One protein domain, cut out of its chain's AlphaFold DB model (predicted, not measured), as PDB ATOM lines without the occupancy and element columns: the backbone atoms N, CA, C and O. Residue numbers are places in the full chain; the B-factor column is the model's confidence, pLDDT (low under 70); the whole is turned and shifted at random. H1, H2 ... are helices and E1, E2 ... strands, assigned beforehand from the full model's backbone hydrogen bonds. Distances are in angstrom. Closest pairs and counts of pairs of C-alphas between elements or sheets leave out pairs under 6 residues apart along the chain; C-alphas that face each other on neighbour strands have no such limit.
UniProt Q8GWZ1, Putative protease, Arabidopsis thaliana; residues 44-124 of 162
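This is residues 44 to 124 of the 162 residues of the protein "Putative protease" of Arabidopsis thaliana (UniProt Q8GWZ1). The main picture is one strongly twisted sheet of four short strands, with a small helix, H1, grazing it and a second helix, H2, running straight on from the last strand, E4. After H2 an unnamed stretch, residues 106 to 124, folds back, and its last part, residues 118 to 124, sticks out as a free tail. The printed part has 81 residues, with 34 in named elements, under half; along the chain come E1, E2, E3, H1, E4, H2, and the sheet, E1 - E2 - E3 - E4, is antiparallel throughout. The class is mixed, helices and strands. The whole is loose, with a radius of gyration of the C-alphas of 15.1 A, and flat, spanning 42 by 40 by 19 A.

Find C-alpha 51 at (-31.767, 39.070, 20.734); there E1 begins, residues 51 to 53, 6.6 A long. E2, residues 56 to 61, runs 16.2 A, and E3, residues 70 to 75, runs 16.7 A. H1 is residues 82 to 86, 7.6 A, starting from C-alpha 82 at (-39.661, 45.234, 24.010). E4 follows at residues 92 to 97, 13.1 A, and H2 at residues 98 to 105, 10.3 A, ending at C-alpha 105 at (-23.229, 11.854, 21.551).

Start at the edge strand E1: E1, E2 and E3 form a meander, each strand the antiparallel neighbour of the one before. In the hairpin of E1 and E2, at 146 degrees, look for N 51 and O 58, 2.8 A apart, within hydrogen-bond range. In the hairpin of E2 and E3, at 155 degrees, N 59 and O 72 are 2.9 A apart. E4, the other edge strand, is antiparallel to E3 at 149 degrees; N 73 and O 93 are 2.8 A apart. H1 is on the sheet but only grazes it, with its residues 82 to 86; its closest C-alphas to E2 are those of Gly 85 and Leu 57, 7.3 A apart. H2 is not on the sheet, but only just, with 4 pairs of C-alphas within 10 A; its closest C-alphas to E3 are those of Trp 98 and Leu 70, 6.3 A apart. H1 and H2 are apart. In H2 every O i to N i+4 pair is within hydrogen-bond range; in H1 0 of 1 is, beside 2 of 2 O i to N i+3 pairs.

Look from Glu 44 to Thr 124: their C-alphas, the two farthest apart, are 51.8 A apart. The printed part has no cut, and no link between named elements is long. The mean pLDDT of the printed part is 75.5; in this model, look for values under 70 at residues 77 to 91 and 115 to 124.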
ATOM      1  N   GLU A  44     -31.214  29.437  39.709       82.00
ATOM      2  CA  GLU A  44     -31.944  28.247  39.237       82.00
ATOM      3  C   GLU A  44     -32.379  28.342  37.769       82.00
ATOM      4  O   GLU A  44     -32.509  27.325  37.091       82.00
ATOM      5  N   GLU A  45     -32.649  29.558  37.294       84.44
ATOM      6  CA  GLU A  45     -33.059  29.820  35.921       84.44
ATOM      7  C   GLU A  45     -32.057  30.763  35.262       84.44
ATOM      8  O   GLU A  45     -32.004  31.957  35.556       84.44
ATOM      9  N   ILE A  46     -31.259  30.208  34.351       87.38
ATOM     10  CA  ILE A  46     -30.317  30.963  33.532       87.38
ATOM     11  C   ILE A  46     -30.957  31.171  32.166       87.38
ATOM     12  O   ILE A  46     -31.330  30.209  31.487       87.38
ATOM     13  N   PHE A  47     -31.071  32.428  31.754       89.56
ATOM     14  CA  PHE A  47     -31.509  32.790  30.417       89.56
ATOM     15  C   PHE A  47     -30.725  33.990  29.896       89.56
ATOM     16  O   PHE A  47     -30.339  34.888  30.644       89.56
ATOM     17  N   THR A  48     -30.514  34.002  28.588       87.06
ATOM     18  CA  THR A  48     -29.908  35.120  27.873       87.06
ATOM     19  C   THR A  48     -30.988  36.158  27.563       87.06
ATOM     20  O   THR A  48     -32.130  35.782  27.263       87.06
ATOM     21  N   PRO A  49     -30.673  37.464  27.608       87.81
ATOM     22  CA  PRO A  49     -31.560  38.491  27.077       87.81
ATOM     23  C   PRO A  49     -31.991  38.167  25.637       87.81
ATOM     24  O   PRO A  49     -31.191  37.628  24.870       87.81
ATOM     25  N   PRO A  50     -33.246  38.459  25.255       87.00
ATOM     26  CA  PRO A  50     -33.714  38.169  23.911       87.00
ATOM     27  C   PRO A  50     -32.985  39.041  22.880       87.00
ATOM     28  O   PRO A  50     -32.978  40.267  22.983       87.00
ATOM     29  N   GLU A  51     -32.416  38.406  21.860       85.50
ATOM     30  CA  GLU A  51     -31.767  39.070  20.734       85.50
ATOM     31  C   GLU A  51     -32.716  39.143  19.539       85.50
ATOM     32  O   GLU A  51     -33.325  38.152  19.129       85.50
ATOM     33  N   ARG A  52     -32.847  40.333  18.951       84.00
ATOM     34  CA  ARG A  52     -33.709  40.547  17.791       84.00
ATOM     35  C   ARG A  52     -32.981  40.213  16.497       84.00
ATOM     36  O   ARG A  52     -31.939  40.791  16.199       84.00
ATOM     37  N   TRP A  53     -33.607  39.383  15.669       83.12
ATOM     38  CA  TRP A  53     -33.160  39.110  14.309       83.12
ATOM     39  C   TRP A  53     -34.347  39.071  13.337       83.12
ATOM     40  O   TRP A  53     -35.140  38.127  13.299       83.12
ATOM     41  N   GLY A  54     -34.480  40.127  12.531       84.00
ATOM     42  CA  GLY A  54     -35.622  40.312  11.633       84.00
ATOM     43  C   GLY A  54     -36.934  40.522  12.398       84.00
ATOM     44  O   GLY A  54     -37.058  41.473  13.175       84.00
ATOM     45  N   GLN A  55     -37.910  39.642  12.152       82.06
ATOM     46  CA  GLN A  55     -39.216  39.602  12.834       82.06
ATOM     47  C   GLN A  55     -39.228  38.658  14.050       82.06
ATOM     48  O   GLN A  55     -40.265  38.477  14.686       82.06
ATOM     49  N   TRP A  56     -38.091  38.029  14.356       82.94
ATOM     50  CA  TRP A  56     -37.974  37.017  15.397       82.94
ATOM     51  C   TRP A  56     -37.120  37.520  16.559       82.94
ATOM     52  O   TRP A  56     -36.137  38.241  16.369       82.94
ATOM     53  N   LEU A  57     -37.487  37.097  17.762       86.94
ATOM     54  CA  LEU A  57     -36.705  37.241  18.982       86.94
ATOM     55  C   LEU A  57     -36.129  35.879  19.350       86.94
ATOM     56  O   LEU A  57     -36.880  34.922  19.523       86.94
ATOM     57  N   TYR A  58     -34.810  35.799  19.464       87.38
ATOM     58  CA  TYR A  58     -34.086  34.598  19.854       87.38
ATOM     59  C   TYR A  58     -33.698  34.675  21.319       87.38
ATOM     60  O   TYR A  58     -33.254  35.711  21.805       87.38
ATOM     61  N   ARG A  59     -33.837  33.561  22.025       88.94
ATOM     62  CA  ARG A  59     -33.432  33.434  23.421       88.94
ATOM     63  C   ARG A  59     -32.806  32.077  23.652       88.94
ATOM     64  O   ARG A  59     -33.263  31.076  23.106       88.94
ATOM     65  N   GLN A  60     -31.816  32.053  24.534       90.50
ATOM     66  CA  GLN A  60     -31.301  30.820  25.110       90.50
ATOM     67  C   GLN A  60     -31.676  30.732  26.584       90.50
ATOM     68  O   GLN A  60     -31.622  31.738  27.293       90.50
ATOM     69  N   TYR A  61     -32.071  29.552  27.046       91.44
ATOM     70  CA  TYR A  61     -32.248  29.290  28.472       91.44
ATOM     71  C   TYR A  61     -31.946  27.833  28.802       91.44
ATOM     72  O   TYR A  61     -32.045  26.961  27.940       91.44
ATOM     73  N   ILE A  62     -31.583  27.574  30.055       91.50
ATOM     74  CA  ILE A  62     -31.337  26.222  30.557       91.50
ATOM     75  C   ILE A  62     -32.579  25.774  31.345       91.50
ATOM     76  O   ILE A  62     -32.942  26.429  32.326       91.50
ATOM     77  N   PRO A  63     -33.285  24.708  30.918       88.44
ATOM     78  CA  PRO A  63     -34.393  24.147  31.685       88.44
ATOM     79  C   PRO A  63     -33.930  23.613  33.046       88.44
ATOM     80  O   PRO A  63     -32.818  23.103  33.177       88.44
ATOM     81  N   LYS A  64     -34.802  23.662  34.060       87.94
ATOM     82  CA  LYS A  64     -34.477  23.122  35.389       87.94
ATOM     83  C   LYS A  64     -34.118  21.636  35.290       87.94
ATOM     84  O   LYS A  64     -34.868  20.849  34.718       87.94
ATOM     85  N   GLY A  65     -32.976  21.262  35.864       87.31
ATOM     86  CA  GLY A  65     -32.484  19.880  35.866       87.31
ATOM     87  C   GLY A  65     -31.857  19.412  34.549       87.31
ATOM     88  O   GLY A  65     -31.543  18.231  34.430       87.31
ATOM     89  N   LYS A  66     -31.669  20.304  33.571       89.56
ATOM     90  CA  LYS A  66     -30.910  20.028  32.347       89.56
ATOM     91  C   LYS A  66     -29.541  20.708  32.406       89.56
ATOM     92  O   LYS A  66     -29.384  21.744  33.045       89.56
ATOM     93  N   GLU A  67     -28.559  20.105  31.744       88.31
ATOM     94  CA  GLU A  67     -27.179  20.611  31.706       88.31
ATOM     95  C   GLU A  67     -26.934  21.533  30.508       88.31
ATOM     96  O   GLU A  67     -26.099  22.434  30.584       88.31
ATOM     97  N   TYR A  68     -27.686  21.347  29.417       91.44
ATOM     98  CA  TYR A  68     -27.489  22.088  28.179       91.44
ATOM     99  C   TYR A  68     -28.637  23.063  27.869       91.44
ATOM    100  O   TYR A  68     -29.804  22.785  28.176       91.44
ATOM    101  N   PRO A  69     -28.326  24.207  27.226       91.88
ATOM    102  CA  PRO A  69     -29.321  25.211  26.877       91.88
ATOM    103  C   PRO A  69     -30.226  24.770  25.720       91.88
ATOM    104  O   PRO A  69     -29.862  23.953  24.874       91.88
ATOM    105  N   LEU A  70     -31.402  25.383  25.659       91.31
ATOM    106  CA  LEU A  70     -32.299  25.367  24.509       91.31
ATOM    107  C   LEU A  70     -32.212  26.707  23.788       91.31
ATOM    108  O   LEU A  70     -32.220  27.754  24.437       91.31
ATOM    109  N   LEU A  71     -32.183  26.682  22.456       90.50
ATOM    110  CA  LEU A  71     -32.350  27.877  21.632       90.50
ATOM    111  C   LEU A  71     -33.791  27.940  21.149       90.50
ATOM    112  O   LEU A  71     -34.253  27.065  20.416       90.50
ATOM    113  N   CYS A  72     -34.491  28.994  21.540       89.38
ATOM    114  CA  CYS A  72     -35.880  29.225  21.182       89.38
ATOM    115  C   CYS A  72     -36.011  30.521  20.384       89.38
ATOM    116  O   CYS A  72     -35.223  31.458  20.553       89.38
ATOM    117  N   ARG A  73     -37.022  30.573  19.517       87.06
ATOM    118  CA  ARG A  73     -37.434  31.779  18.804       87.06
ATOM    119  C   ARG A  73     -38.895  32.093  19.091       87.06
ATOM    120  O   ARG A  73     -39.705  31.193  19.291       87.06
ATOM    121  N   ARG A  74     -39.237  33.375  19.056       84.06
ATOM    122  CA  ARG A  74     -40.613  33.870  19.133       84.06
ATOM    123  C   ARG A  74     -40.849  34.903  18.042       84.06
ATOM    124  O   ARG A  74     -39.975  35.734  17.795       84.06
ATOM    125  N   LEU A  75     -42.019  34.866  17.411       82.38
ATOM    126  CA  LEU A  75     -42.426  35.902  16.468       82.38
ATOM    127  C   LEU A  75     -42.806  37.179  17.228       82.38
ATOM    128  O   LEU A  75     -43.580  37.147  18.186       82.38
ATOM    129  N   GLU A  76     -42.261  38.316  16.812       71.75
ATOM    130  CA  GLU A  76     -42.582  39.601  17.419       71.75
ATOM    131  C   GLU A  76     -43.943  40.098  16.898       71.75
ATOM    132  O   GLU A  76     -44.044  40.697  15.827       71.75
ATOM    133  N   LYS A  77     -45.024  39.834  17.645       64.94
ATOM    134  CA  LYS A  77     -46.349  40.406  17.349       64.94
ATOM    135  C   LYS A  77     -46.323  41.912  17.679       64.94
ATOM    136  O   LYS A  77     -45.869  42.318  18.746       64.94
ATOM    137  N   GLY A  78     -46.727  42.740  16.712       54.62
ATOM    138  CA  GLY A  78     -46.392  44.169  16.641       54.62
ATOM    139  C   GLY A  78     -46.782  45.057  17.837       54.62
ATOM    140  O   GLY A  78     -47.735  44.797  18.563       54.62
ATOM    141  N   LYS A  79     -46.038  46.169  17.975       46.66
ATOM    142  CA  LYS A  79     -46.235  47.337  18.870       46.66
ATOM    143  C   LYS A  79     -46.353  47.098  20.381       46.66
ATOM    144  O   LYS A  79     -46.561  48.062  21.115       46.66
ATOM    145  N   THR A  80     -46.141  45.889  20.881       47.06
ATOM    146  CA  THR A  80     -45.939  45.690  22.320       47.06
ATOM    147  C   THR A  80     -44.476  45.889  22.691       47.06
ATOM    148  O   THR A  80     -43.587  45.277  22.113       47.06
ATOM    149  N   ASN A  81     -44.276  46.806  23.637       51.81
ATOM    150  CA  ASN A  81     -43.048  47.152  24.348       51.81
ATOM    151  C   ASN A  81     -42.022  46.000  24.374       51.81
ATOM    152  O   ASN A  81     -42.391  44.906  24.779       51.81
ATOM    153  N   TRP A  82     -40.753  46.237  24.017       53.50
ATOM    154  CA  TRP A  82     -39.661  45.234  24.010       53.50
ATOM    155  C   TRP A  82     -39.582  44.363  25.286       53.50
ATOM    156  O   TRP A  82     -39.116  43.225  25.247       53.50
ATOM    157  N   LEU A  83     -40.102  44.876  26.407       55.28
ATOM    158  CA  LEU A  83     -40.290  44.170  27.676       55.28
ATOM    159  C   LEU A  83     -41.215  42.939  27.591       55.28
ATOM    160  O   LEU A  83     -41.034  42.002  28.361       55.28
ATOM    161  N   SER A  84     -42.174  42.877  26.661       55.19
ATOM    162  CA  SER A  84     -43.023  41.689  26.455       55.19
ATOM    163  C   SER A  84     -42.221  40.488  25.949       55.19
ATOM    164  O   SER A  84     -42.573  39.339  26.220       55.19
ATOM    165  N   GLY A  85     -41.096  40.752  25.278       55.31
ATOM    166  CA  GLY A  85     -40.136  39.743  24.862       55.31
ATOM    167  C   GLY A  85     -39.390  39.100  26.029       55.31
ATOM    168  O   GLY A  85     -38.787  38.054  25.811       55.31
ATOM    169  N   LEU A  86     -39.427  39.675  27.247       53.78
ATOM    170  CA  LEU A  86     -38.784  39.106  28.440       53.78
ATOM    171  C   LEU A  86     -39.575  37.951  29.077       53.78
ATOM    172  O   LEU A  86     -38.958  37.014  29.589       53.78
ATOM    173  N   PHE A  87     -40.903  37.960  28.998       52.12
ATOM    174  CA  PHE A  87     -41.752  36.995  29.702       52.12
ATOM    175  C   PHE A  87     -42.030  35.750  28.851       52.12
ATOM    176  O   PHE A  87     -42.317  35.876  27.660       52.12
ATOM    177  N   ARG A  88     -41.942  34.547  29.448       52.66
ATOM    178  CA  ARG A  88     -42.369  33.269  28.836       52.66
ATOM    179  C   ARG A  88     -43.854  33.390  28.456       52.66
ATOM    180  O   ARG A  88     -44.680  33.636  29.327       52.66
ATOM    181  N   GLY A  89     -44.168  33.297  27.168       51.62
ATOM    182  CA  GLY A  89     -45.495  33.550  26.602       51.62
ATOM    183  C   GLY A  89     -45.691  32.806  25.278       51.62
ATOM    184  O   GLY A  89     -44.723  32.499  24.588       51.62
ATOM    185  N   GLU A  90     -46.954  32.532  24.959       53.06
ATOM    186  CA  GLU A  90     -47.531  31.240  24.528       53.06
ATOM    187  C   GLU A  90     -47.165  30.680  23.133       53.06
ATOM    188  O   GLU A  90     -47.749  29.691  22.702       53.06
ATOM    189  N   GLU A  91     -46.169  31.230  22.435       68.06
ATOM    190  CA  GLU A  91     -45.755  30.759  21.098       68.06
ATOM    191  C   GLU A  91     -44.220  30.772  20.938       68.06
ATOM    192  O   GLU A  91     -43.674  31.351  19.996       68.06
ATOM    193  N   GLU A  92     -43.491  30.192  21.896       74.75
ATOM    194  CA  GLU A  92     -42.055  29.936  21.728       74.75
ATOM    195  C   GLU A  92     -41.821  28.628  20.976       74.75
ATOM    196  O   GLU A  92     -42.258  27.556  21.389       74.75
ATOM    197  N   GLU A  93     -41.085  28.727  19.876       86.31
ATOM    198  CA  GLU A  93     -40.688  27.595  19.057       86.31
ATOM    199  C   GLU A  93     -39.234  27.223  19.362       86.31
ATOM    200  O   GLU A  93     -38.335  28.071  19.324       86.31
ATOM    201  N   VAL A  94     -38.986  25.947  19.664       89.25
ATOM    202  CA  VAL A  94     -37.630  25.438  19.901       89.25
ATOM    203  C   VAL A  94     -36.930  25.271  18.560       89.25
ATOM    204  O   VAL A  94     -37.316  24.442  17.741       89.25
ATOM    205  N   VAL A  95     -35.876  26.053  18.349       87.75
ATOM    206  CA  VAL A  95     -35.058  25.986  17.139       87.75
ATOM    207  C   VAL A  95     -34.060  24.849  17.261       87.75
ATOM    208  O   VAL A  95     -33.979  24.029  16.356       87.75
ATOM    209  N   LEU A  96     -33.311  24.799  18.367       87.81
ATOM    210  CA  LEU A  96     -32.268  23.803  18.601       87.81
ATOM    211  C   LEU A  96     -32.292  23.341  20.061       87.81
ATOM    212  O   LEU A  96     -32.331  24.156  20.985       87.81
ATOM    213  N   ASP A  97     -32.256  22.024  20.241       90.56
ATOM    214  CA  ASP A  97     -32.188  21.360  21.539       90.56
ATOM    215  C   ASP A  97     -30.850  20.624  21.667       90.56
ATOM    216  O   ASP A  97     -30.597  19.636  20.978       90.56
ATOM    217  N   TRP A  98     -29.979  21.118  22.549       90.19
ATOM    218  CA  TRP A  98     -28.677  20.510  22.809       90.19
ATOM    219  C   TRP A  98     -28.799  19.241  23.637       90.19
ATOM    220  O   TRP A  98     -27.947  18.368  23.513       90.19
ATOM    221  N   ASN A  99     -29.835  19.120  24.469       90.81
ATOM    222  CA  ASN A  99     -29.998  17.974  25.354       90.81
ATOM    223  C   ASN A  99     -30.266  16.707  24.539       90.81
ATOM    224  O   ASN A  99     -29.661  15.678  24.811       90.81
ATOM    225  N   GLN A 100     -31.075  16.802  23.479       89.69
ATOM    226  CA  GLN A 100     -31.306  15.680  22.558       89.69
ATOM    227  C   GLN A 100     -30.022  15.212  21.866       89.69
ATOM    228  O   GLN A 100     -29.803  14.017  21.688       89.69
ATOM    229  N   ILE A 101     -29.159  16.151  21.478       87.75
ATOM    230  CA  ILE A 101     -27.880  15.827  20.837       87.75
ATOM    231  C   ILE A 101     -26.920  15.235  21.881       87.75
ATOM    232  O   ILE A 101     -26.222  14.264  21.601       87.75
ATOM    233  N   ALA A 102     -26.911  15.768  23.102       90.00
ATOM    234  CA  ALA A 102     -26.079  15.263  24.186       90.00
ATOM    235  C   ALA A 102     -26.476  13.851  24.622       90.00
ATOM    236  O   ALA A 102     -25.601  13.037  24.887       90.00
ATOM    237  N   GLU A 103     -27.763  13.510  24.608       89.56
ATOM    238  CA  GLU A 103     -28.226  12.142  24.863       89.56
ATOM    239  C   GLU A 103     -27.699  11.146  23.809       89.56
ATOM    240  O   GLU A 103     -27.469   9.981  24.126       89.56
ATOM    241  N   GLN A 104     -27.449  11.596  22.573       88.19
ATOM    242  CA  GLN A 104     -26.924  10.752  21.492       88.19
ATOM    243  C   GLN A 104     -25.392  10.647  21.487       88.19
ATOM    244  O   GLN A 104     -24.855   9.569  21.248       88.19
ATOM    245  N   PHE A 105     -24.688  11.759  21.718       85.88
ATOM    246  CA  PHE A 105     -23.229  11.854  21.551       85.88
ATOM    247  C   PHE A 105     -22.456  11.996  22.873       85.88
ATOM    248  O   PHE A 105     -21.227  12.028  22.868       85.88
ATOM    249  N   GLY A 106     -23.147  12.106  24.009       88.25
ATOM    250  CA  GLY A 106     -22.585  12.251  25.356       88.25
ATOM    251  C   GLY A 106     -22.078  13.657  25.697       88.25
ATOM    252  O   GLY A 106     -22.202  14.088  26.837       88.25
ATOM    253  N   TYR A 107     -21.534  14.391  24.725       86.31
ATOM    254  CA  TYR A 107     -21.050  15.759  24.907       86.31
ATOM    255  C   TYR A 107     -21.389  16.631  23.704       86.31
ATOM    256  O   TYR A 107     -21.202  16.230  22.554       86.31
ATOM    257  N   VAL A 108     -21.838  17.858  23.972       88.69
ATOM    258  CA  VAL A 108     -22.141  18.840  22.930       88.69
ATOM    259  C   VAL A 108     -21.622  20.208  23.327       88.69
ATOM    260  O   VAL A 108     -21.900  20.715  24.409       88.69
ATOM    261  N   HIS A 109     -20.925  20.845  22.395       85.56
ATOM    262  CA  HIS A 109     -20.572  22.251  22.487       85.56
ATOM    263  C   HIS A 109     -20.831  22.916  21.143       85.56
ATOM    264  O   HIS A 109     -20.298  22.496  20.116       85.56
ATOM    265  N   VAL A 110     -21.634  23.976  21.148       85.44
ATOM    266  CA  VAL A 110     -21.920  24.757  19.944       85.44
ATOM    267  C   VAL A 110     -21.309  26.134  20.118       85.44
ATOM    268  O   VAL A 110     -21.695  26.875  21.013       85.44
ATOM    269  N   GLY A 111     -20.338  26.457  19.263       83.19
ATOM    270  CA  GLY A 111     -19.637  27.740  19.321       83.19
ATOM    271  C   GLY A 111     -20.407  28.873  18.647       83.19
ATOM    272  O   GLY A 111     -20.627  29.918  19.246       83.19
ATOM    273  N   VAL A 112     -20.819  28.683  17.389       80.69
ATOM    274  CA  VAL A 112     -21.499  29.726  16.608       80.69
ATOM    275  C   VAL A 112     -22.706  29.138  15.893       80.69
ATOM    276  O   VAL A 112     -22.564  28.283  15.020       80.69
ATOM    277  N   CYS A 113     -23.890  29.658  16.205       75.81
ATOM    278  CA  CYS A 113     -25.093  29.451  15.406       75.81
ATOM    279  C   CYS A 113     -25.251  30.630  14.443       75.81
ATOM    280  O   CYS A 113     -25.460  31.760  14.879       75.81
ATOM    281  N   ARG A 114     -25.160  30.388  13.128       75.31
ATOM    282  CA  ARG A 114     -25.488  31.406  12.119       75.31
ATOM    283  C   ARG A 114     -26.817  31.092  11.454       75.31
ATOM    284  O   ARG A 114     -26.985  30.022  10.876       75.31
ATOM    285  N   PHE A 115     -27.706  32.074  11.439       68.06
ATOM    286  CA  PHE A 115     -28.927  32.027  10.647       68.06
ATOM    287  C   PHE A 115     -28.653  32.617   9.265       68.06
ATOM    288  O   PHE A 115     -28.462  33.824   9.124       68.06
ATOM    289  N   HIS A 116     -28.605  31.768   8.238       62.72
ATOM    290  CA  HIS A 116     -28.549  32.244   6.860       62.72
ATOM    291  C   HIS A 116     -29.967  32.532   6.374       62.72
ATOM    292  O   HIS A 116     -30.793  31.627   6.254       62.72
ATOM    293  N   LEU A 117     -30.246  33.800   6.079       50.88
ATOM    294  CA  LEU A 117     -31.453  34.179   5.364       50.88
ATOM    295  C   LEU A 117     -31.190  33.851   3.894       50.88
ATOM    296  O   LEU A 117     -30.554  34.623   3.181       50.88
ATOM    297  N   ILE A 118     -31.602  32.659   3.458       51.25
ATOM    298  CA  ILE A 118     -31.593  32.321   2.034       51.25
ATOM    299  C   ILE A 118     -32.713  33.148   1.401       51.25
ATOM    300  O   ILE A 118     -33.837  32.681   1.228       51.25
ATOM    301  N   ILE A 119     -32.410  34.408   1.083       42.56
ATOM    302  CA  ILE A 119     -33.182  35.164   0.106       42.56
ATOM    303  C   ILE A 119     -32.933  34.418  -1.193       42.56
ATOM    304  O   ILE A 119     -31.847  34.467  -1.769       42.56
ATOM    305  N   THR A 120     -33.912  33.625  -1.589       39.06
ATOM    306  CA  THR A 120     -33.882  32.841  -2.808       39.06
ATOM    307  C   THR A 120     -33.916  33.797  -3.998       39.06
ATOM    308  O   THR A 120     -34.946  34.018  -4.621       39.06
ATOM    309  N   ILE A 121     -32.760  34.358  -4.359       35.78
ATOM    310  CA  ILE A 121     -32.522  34.834  -5.718       35.78
ATOM    311  C   ILE A 121     -32.323  33.566  -6.557       35.78
ATOM    312  O   ILE A 121     -31.210  33.193  -6.916       35.78
ATOM    313  N   TRP A 122     -33.419  32.863  -6.862       34.59
ATOM    314  CA  TRP A 122     -33.453  31.865  -7.934       34.59
ATOM    315  C   TRP A 122     -33.421  32.579  -9.291       34.59
ATOM    316  O   TRP A 122     -34.330  32.471 -10.109       34.59
ATOM    317  N   ARG A 123     -32.347  33.323  -9.554       37.03
ATOM    318  CA  ARG A 123     -31.991  33.726 -10.910       37.03
ATOM    319  C   ARG A 123     -30.501  33.487 -11.109       37.03
ATOM    320  O   ARG A 123     -29.659  34.329 -10.833       37.03
ATOM    321  N   THR A 124     -30.229  32.272 -11.588       37.06
ATOM    322  CA  THR A 124     -29.034  31.869 -12.343       37.06
ATOM    323  C   THR A 124     -27.676  32.017 -11.652       37.06
ATOM    324  O   THR A 124     -26.968  32.988 -11.893       37.06
TER     325      THR A 124